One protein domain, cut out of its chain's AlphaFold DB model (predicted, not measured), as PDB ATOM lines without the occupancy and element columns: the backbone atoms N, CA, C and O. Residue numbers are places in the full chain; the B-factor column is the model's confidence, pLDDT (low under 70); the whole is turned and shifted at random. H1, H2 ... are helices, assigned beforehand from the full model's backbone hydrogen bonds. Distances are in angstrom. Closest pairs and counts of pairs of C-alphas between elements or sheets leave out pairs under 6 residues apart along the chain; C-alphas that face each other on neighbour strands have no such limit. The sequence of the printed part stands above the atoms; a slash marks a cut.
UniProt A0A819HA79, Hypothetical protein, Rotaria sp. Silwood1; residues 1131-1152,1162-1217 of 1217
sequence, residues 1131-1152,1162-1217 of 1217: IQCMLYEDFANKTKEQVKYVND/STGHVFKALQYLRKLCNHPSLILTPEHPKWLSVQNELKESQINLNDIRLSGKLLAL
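This is residues 1131 to 1152 and 1162 to 1217 of the 1217 residues of the protein "Hypothetical protein" of Rotaria sp. Silwood1 (UniProt A0A819HA79). Two long helices, H1 and H2, run side by side in opposite ways like the two prongs of a fork, touching near H1's first residues and H2's last ones, while the far part of H1, residues 1144 to 1152, sticks out free. At the joined end sit two shorter helices, H3 close to the beginning of H1 and H4 packed on the end of H2, with long loops leading to each. The printed part has 78 residues with four named helices, H1, H2, H3 and H4 along the chain, and no named strand; the class is all helix. It is only just loose, close to compact, with a radius of gyration of the C-alphas of 13.9 A, and elongated, spanning 44 by 27 by 18 A.

H1, residues 1131 to 1152, touches H2, residues 1162 to 1178, opposite ways at a shallow tilt of 12 degrees. H1 touches H2 with residues 1132 to 1136 alone, and H2 touches H1 with residues 1173 to 1177 alone; the closest C-alphas of the two helices are those of Gln 1132 and Leu 1176, 6.5 A apart. H3, residues 1191 to 1200, touches no helix, but is close to H1 without clearly touching it: their closest C-alphas, of Ile 1131 and Val 1194, are 7.7 A apart. H1 and H3 run opposite ways at a shallow tilt of 26 degrees. H4, residues 1212 to 1216, touches H2, which meets it with residues 1177 to 1178 alone; the closest C-alphas, of Asn 1178 and Lys 1213, are 6.3 A apart. H1 and H4 are only just apart, at 8.5 A. H2 and H3 are apart, and so are H3 and H4. In H1, H2, H3 and H4 every backbone O i to N i+4 pair is within hydrogen-bond range.

H1 begins at C-alpha 1131 (-19.482, -63.042, 93.851) and measures 32.1 A from first to last C-alpha. H2 measures 24.5 A and ends at C-alpha 1178 (-26.775, -55.396, 99.801). H3 has 10 residues and measures 14.3 A. H4 has five residues, measures 6.2 A and ends at C-alpha 1216 (-30.547, -64.258, 105.752).

The two C-alphas farthest apart, of Asp 1152 and Leu 1217, are 44.5 A apart. Residues 1153 to 1161 are not printed, and C-alphas 1152 and 1162 across this cut are 15.6 A apart. The links from H2 to H3, 12 residues, and from H3 to H4, 11 residues, are long. The mean pLDDT of the printed part is 76.6; residues 1143 to 1152, 1162 to 1165 and 1187 are under 70.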
ATOM      1  N   ILE A1131     -19.526 -64.180  94.780       84.00
ATOM      2  CA  ILE A1131     -19.482 -63.042  93.851       84.00
ATOM      3  C   ILE A1131     -19.345 -61.709  94.601       84.00
ATOM      4  O   ILE A1131     -18.621 -60.824  94.142       84.00
ATOM      5  N   GLN A1132     -19.987 -61.548  95.767       88.81
ATOM      6  CA  GLN A1132     -19.782 -60.367  96.615       88.81
ATOM      7  C   GLN A1132     -18.331 -60.277  97.108       88.81
ATOM      8  O   GLN A1132     -17.750 -59.198  97.023       88.81
ATOM      9  N   CYS A1133     -17.732 -61.387  97.551       87.31
ATOM     10  CA  CYS A1133     -16.325 -61.449  97.961       87.31
ATOM     11  C   CYS A1133     -15.385 -61.077  96.812       87.31
ATOM     12  O   CYS A1133     -14.542 -60.199  96.969       87.31
ATOM     13  N   MET A1134     -15.581 -61.662  95.629       85.00
ATOM     14  CA  MET A1134     -14.741 -61.385  94.461       85.00
ATOM     15  C   MET A1134     -14.801 -59.914  94.019       85.00
ATOM     16  O   MET A1134     -13.772 -59.307  93.706       85.00
ATOM     17  N   LEU A1135     -15.992 -59.309  94.011       86.00
ATOM     18  CA  LEU A1135     -16.159 -57.887  93.694       86.00
ATOM     19  C   LEU A1135     -15.599 -56.978  94.791       86.00
ATOM     20  O   LEU A1135     -15.071 -55.907  94.493       86.00
ATOM     21  N   TYR A1136     -15.693 -57.403  96.050       87.62
ATOM     22  CA  TYR A1136     -15.143 -56.675  97.186       87.62
ATOM     23  C   TYR A1136     -13.613 -56.652  97.128       87.62
ATOM     24  O   TYR A1136     -13.010 -55.588  97.252       87.62
ATOM     25  N   GLU A1137     -12.985 -57.801  96.879       86.56
ATOM     26  CA  GLU A1137     -11.535 -57.931  96.718       86.56
ATOM     27  C   GLU A1137     -11.019 -57.155  95.504       86.56
ATOM     28  O   GLU A1137     -10.015 -56.450  95.610       86.56
ATOM     29  N   ASP A1138     -11.726 -57.208  94.370       83.31
ATOM     30  CA  ASP A1138     -11.392 -56.410  93.184       83.31
ATOM     31  C   ASP A1138     -11.405 -54.912  93.489       83.31
ATOM     32  O   ASP A1138     -10.468 -54.182  93.156       83.31
ATOM     33  N   PHE A1139     -12.462 -54.454  94.159       84.00
ATOM     34  CA  PHE A1139     -12.593 -53.065  94.557       84.00
ATOM     35  C   PHE A1139     -11.492 -52.658  95.545       84.00
ATOM     36  O   PHE A1139     -10.884 -51.598  95.381       84.00
ATOM     37  N   ALA A1140     -11.198 -53.507  96.534       81.56
ATOM     38  CA  ALA A1140     -10.171 -53.278  97.546       81.56
ATOM     39  C   ALA A1140      -8.759 -53.220  96.945       81.56
ATOM     40  O   ALA A1140      -7.956 -52.376  97.342       81.56
ATOM     41  N   ASN A1141      -8.449 -54.075  95.970       80.12
ATOM     42  CA  ASN A1141      -7.148 -54.080  95.301       80.12
ATOM     43  C   ASN A1141      -6.968 -52.838  94.416       80.12
ATOM     44  O   ASN A1141      -5.946 -52.163  94.523       80.12
ATOM     45  N   LYS A1142      -7.996 -52.445  93.653       73.12
ATOM     46  CA  LYS A1142      -7.976 -51.213  92.842       73.12
ATOM     47  C   LYS A1142      -7.843 -49.946  93.681       73.12
ATOM     48  O   LYS A1142      -7.090 -49.043  93.327       73.12
ATOM     49  N   THR A1143      -8.554 -49.864  94.808       67.56
ATOM     50  CA  THR A1143      -8.418 -48.715  95.719       67.56
ATOM     51  C   THR A1143      -7.064 -48.703  96.425       67.56
ATOM     52  O   THR A1143      -6.501 -47.626  96.590       67.56
ATOM     53  N   LYS A1144      -6.482 -49.860  96.775       66.81
ATOM     54  CA  LYS A1144      -5.102 -49.940  97.295       66.81
ATOM     55  C   LYS A1144      -4.064 -49.446  96.284       66.81
ATOM     56  O   LYS A1144      -3.132 -48.758  96.687       66.81
ATOM     57  N   GLU A1145      -4.214 -49.767  95.000       60.00
ATOM     58  CA  GLU A1145      -3.324 -49.278  93.937       60.00
ATOM     59  C   GLU A1145      -3.474 -47.767  93.717       60.00
ATOM     60  O   GLU A1145      -2.475 -47.052  93.682       60.00
ATOM     61  N   GLN A1146      -4.705 -47.249  93.681       59.66
ATOM     62  CA  GLN A1146      -4.961 -45.807  93.565       59.66
ATOM     63  C   GLN A1146      -4.456 -45.007  94.777       59.66
ATOM     64  O   GLN A1146      -3.956 -43.900  94.608       59.66
ATOM     65  N   VAL A1147      -4.540 -45.556  95.994       56.34
ATOM     66  CA  VAL A1147      -4.017 -44.912  97.214       56.34
ATOM     67  C   VAL A1147      -2.483 -44.948  97.267       56.34
ATOM     68  O   VAL A1147      -1.883 -44.011  97.783       56.34
ATOM     69  N   LYS A1148      -1.833 -45.975  96.697       50.53
ATOM     70  CA  LYS A1148      -0.364 -46.018  96.566       50.53
ATOM     71  C   LYS A1148       0.163 -44.942  95.609       50.53
ATOM     72  O   LYS A1148       1.071 -44.216  95.987       50.53
ATOM     73  N   TYR A1149      -0.455 -44.770  94.437       48.19
ATOM     74  CA  TYR A1149      -0.059 -43.725  93.477       48.19
ATOM     75  C   TYR A1149      -0.275 -42.293  94.003       48.19
ATOM     76  O   TYR A1149       0.501 -41.402  93.679       48.19
ATOM     77  N   VAL A1150      -1.282 -42.064  94.855       49.69
ATOM     78  CA  VAL A1150      -1.527 -40.750  95.489       49.69
ATOM     79  C   VAL A1150      -0.510 -40.426  96.597       49.69
ATOM     80  O   VAL A1150      -0.307 -39.255  96.902       49.69
ATOM     81  N   ASN A1151       0.153 -41.431  97.177       43.31
ATOM     82  CA  ASN A1151       1.208 -41.218  98.172       43.31
ATOM     83  C   ASN A1151       2.600 -40.991  97.545       43.31
ATOM     84  O   ASN A1151       3.442 -40.388  98.204       43.31
ATOM     85  N   ASP A1152       2.834 -41.435  96.301       41.72
ATOM     86  CA  ASP A1152       4.131 -41.308  95.610       41.72
ATOM     87  C   ASP A1152       4.259 -40.037  94.737       41.72
ATOM     88  O   ASP A1152       5.373 -39.596  94.463       41.72
ATOM     89  N   SER A1162     -10.993 -35.842  97.031       49.66
ATOM     90  CA  SER A1162     -10.677 -37.004  97.881       49.66
ATOM     91  C   SER A1162     -11.837 -37.451  98.784       49.66
ATOM     92  O   SER A1162     -12.154 -38.638  98.838       49.66
ATOM     93  N   THR A1163     -12.551 -36.524  99.435       46.25
ATOM     94  CA  THR A1163     -13.705 -36.848 100.307       46.25
ATOM     95  C   THR A1163     -14.904 -37.377  99.514       46.25
ATOM     96  O   THR A1163     -15.576 -38.319  99.943       46.25
ATOM     97  N   GLY A1164     -15.134 -36.838  98.311       55.50
ATOM     98  CA  GLY A1164     -16.129 -37.351  97.367       55.50
ATOM     99  C   GLY A1164     -15.794 -38.758  96.857       55.50
ATOM    100  O   GLY A1164     -16.705 -39.564  96.662       55.50
ATOM    101  N   HIS A1165     -14.506 -39.078  96.687       65.19
ATOM    102  CA  HIS A1165     -14.045 -40.406  96.271       65.19
ATOM    103  C   HIS A1165     -14.278 -41.463  97.361       65.19
ATOM    104  O   HIS A1165     -14.806 -42.536  97.072       65.19
ATOM    105  N   VAL A1166     -13.984 -41.140  98.627       74.50
ATOM    106  CA  VAL A1166     -14.235 -42.039  99.770       74.50
ATOM    107  C   VAL A1166     -15.730 -42.286  99.972       74.50
ATOM    108  O   VAL A1166     -16.146 -43.427 100.160       74.50
ATOM    109  N   PHE A1167     -16.573 -41.252  99.878       71.25
ATOM    110  CA  PHE A1167     -18.020 -41.435 100.030       71.25
ATOM    111  C   PHE A1167     -18.621 -42.275  98.892       71.25
ATOM    112  O   PHE A1167     -19.451 -43.148  99.146       71.25
ATOM    113  N   LYS A1168     -18.165 -42.080  97.645       78.81
ATOM    114  CA  LYS A1168     -18.545 -42.931  96.502       78.81
ATOM    115  C   LYS A1168     -18.081 -44.378  96.684       78.81
ATOM    116  O   LYS A1168     -18.853 -45.289  96.394       78.81
ATOM    117  N   ALA A1169     -16.875 -44.592  97.212       82.00
ATOM    118  CA  ALA A1169     -16.346 -45.915  97.538       82.00
ATOM    119  C   ALA A1169     -17.177 -46.622  98.619       82.00
ATOM    120  O   ALA A1169     -17.599 -47.761  98.438       82.00
ATOM    121  N   LEU A1170     -17.502 -45.928  99.713       83.88
ATOM    122  CA  LEU A1170     -18.378 -46.459 100.759       83.88
ATOM    123  C   LEU A1170     -19.788 -46.738 100.232       83.88
ATOM    124  O   LEU A1170     -20.395 -47.741 100.599       83.88
ATOM    125  N   GLN A1171     -20.316 -45.890  99.346       84.94
ATOM    126  CA  GLN A1171     -21.613 -46.122  98.714       84.94
ATOM    127  C   GLN A1171     -21.584 -47.337  97.776       84.94
ATOM    128  O   GLN A1171     -22.564 -48.083  97.743       84.94
ATOM    129  N   TYR A1172     -20.482 -47.556  97.052       85.75
ATOM    130  CA  TYR A1172     -20.241 -48.767  96.267       85.75
ATOM    131  C   TYR A1172     -20.236 -49.994  97.182       85.75
ATOM    132  O   TYR A1172     -21.075 -50.870  97.014       85.75
ATOM    133  N   LEU A1173     -19.412 -50.019  98.233       88.19
ATOM    134  CA  LEU A1173     -19.370 -51.136  99.184       88.19
ATOM    135  C   LEU A1173     -20.731 -51.390  99.847       88.19
ATOM    136  O   LEU A1173     -21.185 -52.527  99.919       88.19
ATOM    137  N   ARG A1174     -21.450 -50.333 100.249       89.62
ATOM    138  CA  ARG A1174     -22.792 -50.459 100.837       89.62
ATOM    139  C   ARG A1174     -23.791 -51.085  99.865       89.62
ATOM    140  O   ARG A1174     -24.617 -51.891 100.283       89.62
ATOM    141  N   LYS A1175     -23.739 -50.712  98.582       88.94
ATOM    142  CA  LYS A1175     -24.560 -51.330  97.531       88.94
ATOM    143  C   LYS A1175     -24.153 -52.790  97.307       88.94
ATOM    144  O   LYS A1175     -25.041 -53.629  97.210       88.94
ATOM    145  N   LEU A1176     -22.854 -53.098  97.319       89.38
ATOM    146  CA  LEU A1176     -22.315 -54.439  97.084       89.38
ATOM    147  C   LEU A1176     -22.756 -55.409  98.178       89.38
ATOM    148  O   LEU A1176     -23.294 -56.471  97.875       89.38
ATOM    149  N   CYS A1177     -22.602 -54.999  99.442       89.12
ATOM    150  CA  CYS A1177     -23.029 -55.770 100.607       89.12
ATOM    151  C   CYS A1177     -24.550 -55.988 100.650       89.12
ATOM    152  O   CYS A1177     -25.012 -56.892 101.339       89.12
ATOM    153  N   ASN A1178     -25.340 -55.165  99.950       89.00
ATOM    154  CA  ASN A1178     -26.775 -55.396  99.801       89.00
ATOM    155  C   ASN A1178     -27.066 -56.378  98.662       89.00
ATOM    156  O   ASN A1178     -27.726 -57.384  98.902       89.00
ATOM    157  N   HIS A1179     -26.597 -56.107  97.440       89.00
ATOM    158  CA  HIS A1179     -26.756 -57.013  96.301       89.00
ATOM    159  C   HIS A1179     -25.808 -56.638  95.136       89.00
ATOM    160  O   HIS A1179     -25.751 -55.456  94.780       89.00
ATOM    161  N   PRO A1180     -25.127 -57.596  94.468       87.50
ATOM    162  CA  PRO A1180     -24.231 -57.314  93.331       87.50
ATOM    163  C   PRO A1180     -24.879 -56.565  92.152       87.50
ATOM    164  O   PRO A1180     -24.239 -55.727  91.514       87.50
ATOM    165  N   SER A1181     -26.165 -56.808  91.878       86.19
ATOM    166  CA  SER A1181     -26.910 -56.149  90.785       86.19
ATOM    167  C   SER A1181     -27.048 -54.625  90.933       86.19
ATOM    168  O   SER A1181     -27.264 -53.935  89.943       86.19
ATOM    169  N   LEU A1182     -26.881 -54.070  92.140       85.81
ATOM    170  CA  LEU A1182     -26.934 -52.616  92.374       85.81
ATOM    171  C   LEU A1182     -25.707 -51.871  91.823       85.81
ATOM    172  O   LEU A1182     -25.657 -50.636  91.864       85.81
ATOM    173  N   ILE A1183     -24.704 -52.624  91.372       84.81
ATOM    174  CA  ILE A1183     -23.401 -52.142  90.915       84.81
ATOM    175  C   ILE A1183     -23.080 -52.654  89.519       84.81
ATOM    176  O   ILE A1183     -22.515 -51.917  88.714       84.81
ATOM    177  N   LEU A1184     -23.397 -53.921  89.254       80.75
ATOM    178  CA  LEU A1184     -23.142 -54.561  87.976       80.75
ATOM    179  C   LEU A1184     -24.090 -53.981  86.919       80.75
ATOM    180  O   LEU A1184     -25.214 -54.438  86.743       80.75
ATOM    181  N   THR A1185     -23.616 -52.947  86.228       77.69
ATOM    182  CA  THR A1185     -24.194 -52.410  84.993       77.69
ATOM    183  C   THR A1185     -23.348 -52.854  83.791       77.69
ATOM    184  O   THR A1185     -22.201 -53.264  83.980       77.69
ATOM    185  N   PRO A1186     -23.856 -52.755  82.545       73.31
ATOM    186  CA  PRO A1186     -23.093 -53.117  81.341       73.31
ATOM    187  C   PRO A1186     -21.759 -52.367  81.185       73.31
ATOM    188  O   PRO A1186     -20.856 -52.842  80.508       73.31
ATOM    189  N   GLU A1187     -21.630 -51.207  81.830       69.94
ATOM    190  CA  GLU A1187     -20.427 -50.364  81.845       69.94
ATOM    191  C   GLU A1187     -19.395 -50.801  82.904       69.94
ATOM    192  O   GLU A1187     -18.293 -50.256  82.970       69.94
ATOM    193  N   HIS A1188     -19.729 -51.769  83.765       78.75
ATOM    194  CA  HIS A1188     -18.852 -52.207  84.845       78.75
ATOM    195  C   HIS A1188     -17.687 -53.061  84.301       78.75
ATOM    196  O   HIS A1188     -17.921 -54.024  83.570       78.75
ATOM    197  N   PRO A1189     -16.427 -52.820  84.714       76.44
ATOM    198  CA  PRO A1189     -15.248 -53.469  84.125       76.44
ATOM    199  C   PRO A1189     -15.226 -54.999  84.274       76.44
ATOM    200  O   PRO A1189     -14.652 -55.693  83.443       76.44
ATOM    201  N   LYS A1190     -15.871 -55.539  85.318       76.44
ATOM    202  CA  LYS A1190     -16.023 -56.991  85.536       76.44
ATOM    203  C   LYS A1190     -17.352 -57.579  85.045       76.44
ATOM    204  O   LYS A1190     -17.605 -58.753  85.293       76.44
ATOM    205  N   TRP A1191     -18.181 -56.805  84.341       79.38
ATOM    206  CA  TRP A1191     -19.481 -57.263  83.838       79.38
ATOM    207  C   TRP A1191     -19.363 -58.558  83.024       79.38
ATOM    208  O   TRP A1191     -20.020 -59.542  83.342       79.38
ATOM    209  N   LEU A1192     -18.453 -58.595  82.045       77.06
ATOM    210  CA  LEU A1192     -18.228 -59.764  81.184       77.06
ATOM    211  C   LEU A1192     -17.726 -60.994  81.958       77.06
ATOM    212  O   LEU A1192     -18.183 -62.103  81.701       77.06
ATOM    213  N   SER A1193     -16.826 -60.802  82.929       77.56
ATOM    214  CA  SER A1193     -16.278 -61.888  83.756       77.56
ATOM    215  C   SER A1193     -17.354 -62.517  84.637       77.56
ATOM    216  O   SER A1193     -17.520 -63.732  84.631       77.56
ATOM    217  N   VAL A1194     -18.122 -61.683  85.344       79.00
ATOM    218  CA  VAL A1194     -19.210 -62.146  86.214       79.00
ATOM    219  C   VAL A1194     -20.330 -62.765  85.378       79.00
ATOM    220  O   VAL A1194     -20.903 -63.772  85.767       79.00
ATOM    221  N   GLN A1195     -20.627 -62.223  84.193       78.94
ATOM    222  CA  GLN A1195     -21.645 -62.779  83.304       78.94
ATOM    223  C   GLN A1195     -21.252 -64.156  82.743       78.94
ATOM    224  O   GLN A1195     -22.129 -64.991  82.533       78.94
ATOM    225  N   ASN A1196     -19.963 -64.407  82.507       77.69
ATOM    226  CA  ASN A1196     -19.474 -65.723  82.094       77.69
ATOM    227  C   ASN A1196     -19.548 -66.735  83.247       77.69
ATOM    228  O   ASN A1196     -20.082 -67.822  83.053       77.69
ATOM    229  N   GLU A1197     -19.149 -66.346  84.458       77.88
ATOM    230  CA  GLU A1197     -19.241 -67.186  85.664       77.88
ATOM    231  C   GLU A1197     -20.703 -67.505  86.045       77.88
ATOM    232  O   GLU A1197     -21.044 -68.627  86.426       77.88
ATOM    233  N   LEU A1198     -21.615 -66.548  85.850       80.06
ATOM    234  CA  LEU A1198     -23.062 -66.741  85.999       80.06
ATOM    235  C   LEU A1198     -23.641 -67.701  84.945       80.06
ATOM    236  O   LEU A1198     -24.527 -68.498  85.250       80.06
ATOM    237  N   LYS A1199     -23.128 -67.669  83.707       77.12
ATOM    238  CA  LYS A1199     -23.520 -68.614  82.646       77.12
ATOM    239  C   LYS A1199     -22.999 -70.026  82.910       77.12
ATOM    240  O   LYS A1199     -23.741 -70.978  82.688       77.12
ATOM    241  N   GLU A1200     -21.768 -70.158  83.403       75.75
ATOM    242  CA  GLU A1200     -21.168 -71.443  83.791       75.75
ATOM    243  C   GLU A1200     -21.902 -72.082  84.978       75.75
ATOM    244  O   GLU A1200     -22.108 -73.294  85.000       75.75
ATOM    245  N   SER A1201     -22.373 -71.266  85.922       70.06
ATOM    246  CA  SER A1201     -23.153 -71.716  87.084       70.06
ATOM    247  C   SER A1201     -24.667 -71.842  86.834       70.06
ATOM    248  O   SER A1201     -25.386 -72.318  87.710       70.06
ATOM    249  N   GLN A1202     -25.167 -71.456  85.650       74.75
ATOM    250  CA  GLN A1202     -26.599 -71.336  85.316       74.75
ATOM    251  C   GLN A1202     -27.415 -70.475  86.305       74.75
ATOM    252  O   GLN A1202     -28.572 -70.770  86.610       74.75
ATOM    253  N   ILE A1203     -26.826 -69.387  86.807       78.56
ATOM    254  CA  ILE A1203     -27.450 -68.468  87.769       78.56
ATOM    255  C   ILE A1203     -27.731 -67.127  87.083       78.56
ATOM    256  O   ILE A1203     -26.915 -66.618  86.318       78.56
ATOM    257  N   ASN A1204     -28.896 -66.528  87.342       80.06
ATOM    258  CA  ASN A1204     -29.220 -65.198  86.820       80.06
ATOM    259  C   ASN A1204     -28.708 -64.097  87.767       80.06
ATOM    260  O   ASN A1204     -28.662 -64.287  88.975       80.06
ATOM    261  N   LEU A1205     -28.392 -62.908  87.249       77.81
ATOM    262  CA  LEU A1205     -27.867 -61.787  88.043       77.81
ATOM    263  C   LEU A1205     -28.835 -61.298  89.137       77.81
ATOM    264  O   LEU A1205     -28.403 -60.697  90.115       77.81
ATOM    265  N   ASN A1206     -30.135 -61.547  88.975       80.06
ATOM    266  CA  ASN A1206     -31.171 -61.198  89.954       80.06
ATOM    267  C   ASN A1206     -31.493 -62.347  90.926       80.06
ATOM    268  O   ASN A1206     -32.492 -62.275  91.638       80.06
ATOM    269  N   ASP A1207     -30.712 -63.428  90.914       81.50
ATOM    270  CA  ASP A1207     -30.935 -64.568  91.798       81.50
ATOM    271  C   ASP A1207     -30.617 -64.198  93.254       81.50
ATOM    272  O   ASP A1207     -29.581 -63.608  93.564       81.50
ATOM    273  N   ILE A1208     -31.517 -64.596  94.151       81.44
ATOM    274  CA  ILE A1208     -31.462 -64.371  95.598       81.44
ATOM    275  C   ILE A1208     -30.149 -64.908  96.186       81.44
ATOM    276  O   ILE A1208     -29.576 -64.293  97.086       81.44
ATOM    277  N   ARG A1209     -29.623 -66.006  95.626       80.69
ATOM    278  CA  ARG A1209     -28.382 -66.663  96.072       80.69
ATOM    279  C   ARG A1209     -27.133 -65.783  95.958       80.69
ATOM    280  O   ARG A1209     -26.104 -66.098  96.550       80.69
ATOM    281  N   LEU A1210     -27.211 -64.679  95.217       81.56
ATOM    282  CA  LEU A1210     -26.109 -63.738  95.029       81.56
ATOM    283  C   LEU A1210     -25.980 -62.711  96.164       81.56
ATOM    284  O   LEU A1210     -24.963 -62.016  96.223       81.56
ATOM    285  N   SER A1211     -26.956 -62.621  97.075       86.50
ATOM    286  CA  SER A1211     -26.901 -61.747  98.250       86.50
ATOM    287  C   SER A1211     -27.014 -62.528  99.550       86.50
ATOM    288  O   SER A1211     -28.062 -63.088  99.863       86.50
ATOM    289  N   GLY A1212     -25.965 -62.448 100.370       83.44
ATOM    290  CA  GLY A1212     -25.995 -62.970 101.737       83.44
ATOM    291  C   GLY A1212     -27.131 -62.397 102.588       83.44
ATOM    292  O   GLY A1212     -27.700 -63.101 103.415       83.44
ATOM    293  N   LYS A1213     -27.533 -61.141 102.339       85.94
ATOM    294  CA  LYS A1213     -28.631 -60.495 103.074       85.94
ATOM    295  C   LYS A1213     -30.003 -61.005 102.672       85.94
ATOM    296  O   LYS A1213     -30.854 -61.119 103.540       85.94
ATOM    297  N   LEU A1214     -30.233 -61.282 101.388       86.00
ATOM    298  CA  LEU A1214     -31.516 -61.837 100.938       86.00
ATOM    299  C   LEU A1214     -31.659 -63.327 101.269       86.00
ATOM    300  O   LEU A1214     -32.771 -63.829 101.263       86.00
ATOM    301  N   LEU A1215     -30.550 -64.025 101.534       80.25
ATOM    302  CA  LEU A1215     -30.564 -65.387 102.074       80.25
ATOM    303  C   LEU A1215     -30.812 -65.423 103.589       80.25
ATOM    304  O   LEU A1215     -31.309 -66.421 104.100       80.25
ATOM    305  N   ALA A1216     -30.408 -64.368 104.302       77.38
ATOM    306  CA  ALA A1216     -30.547 -64.258 105.752       77.38
ATOM    307  C   ALA A1216     -31.869 -63.614 106.207       77.38
ATOM    308  O   ALA A1216     -32.270 -63.819 107.353       77.38
ATOM    309  N   LEU A1217     -32.496 -62.816 105.336       77.25
ATOM    310  CA  LEU A1217     -33.844 -62.260 105.490       77.25
ATOM    311  C   LEU A1217     -34.891 -63.317 105.124       77.25
ATOM    312  O   LEU A1217     -35.904 -63.397 105.853       77.25
TER     313      LEU A1217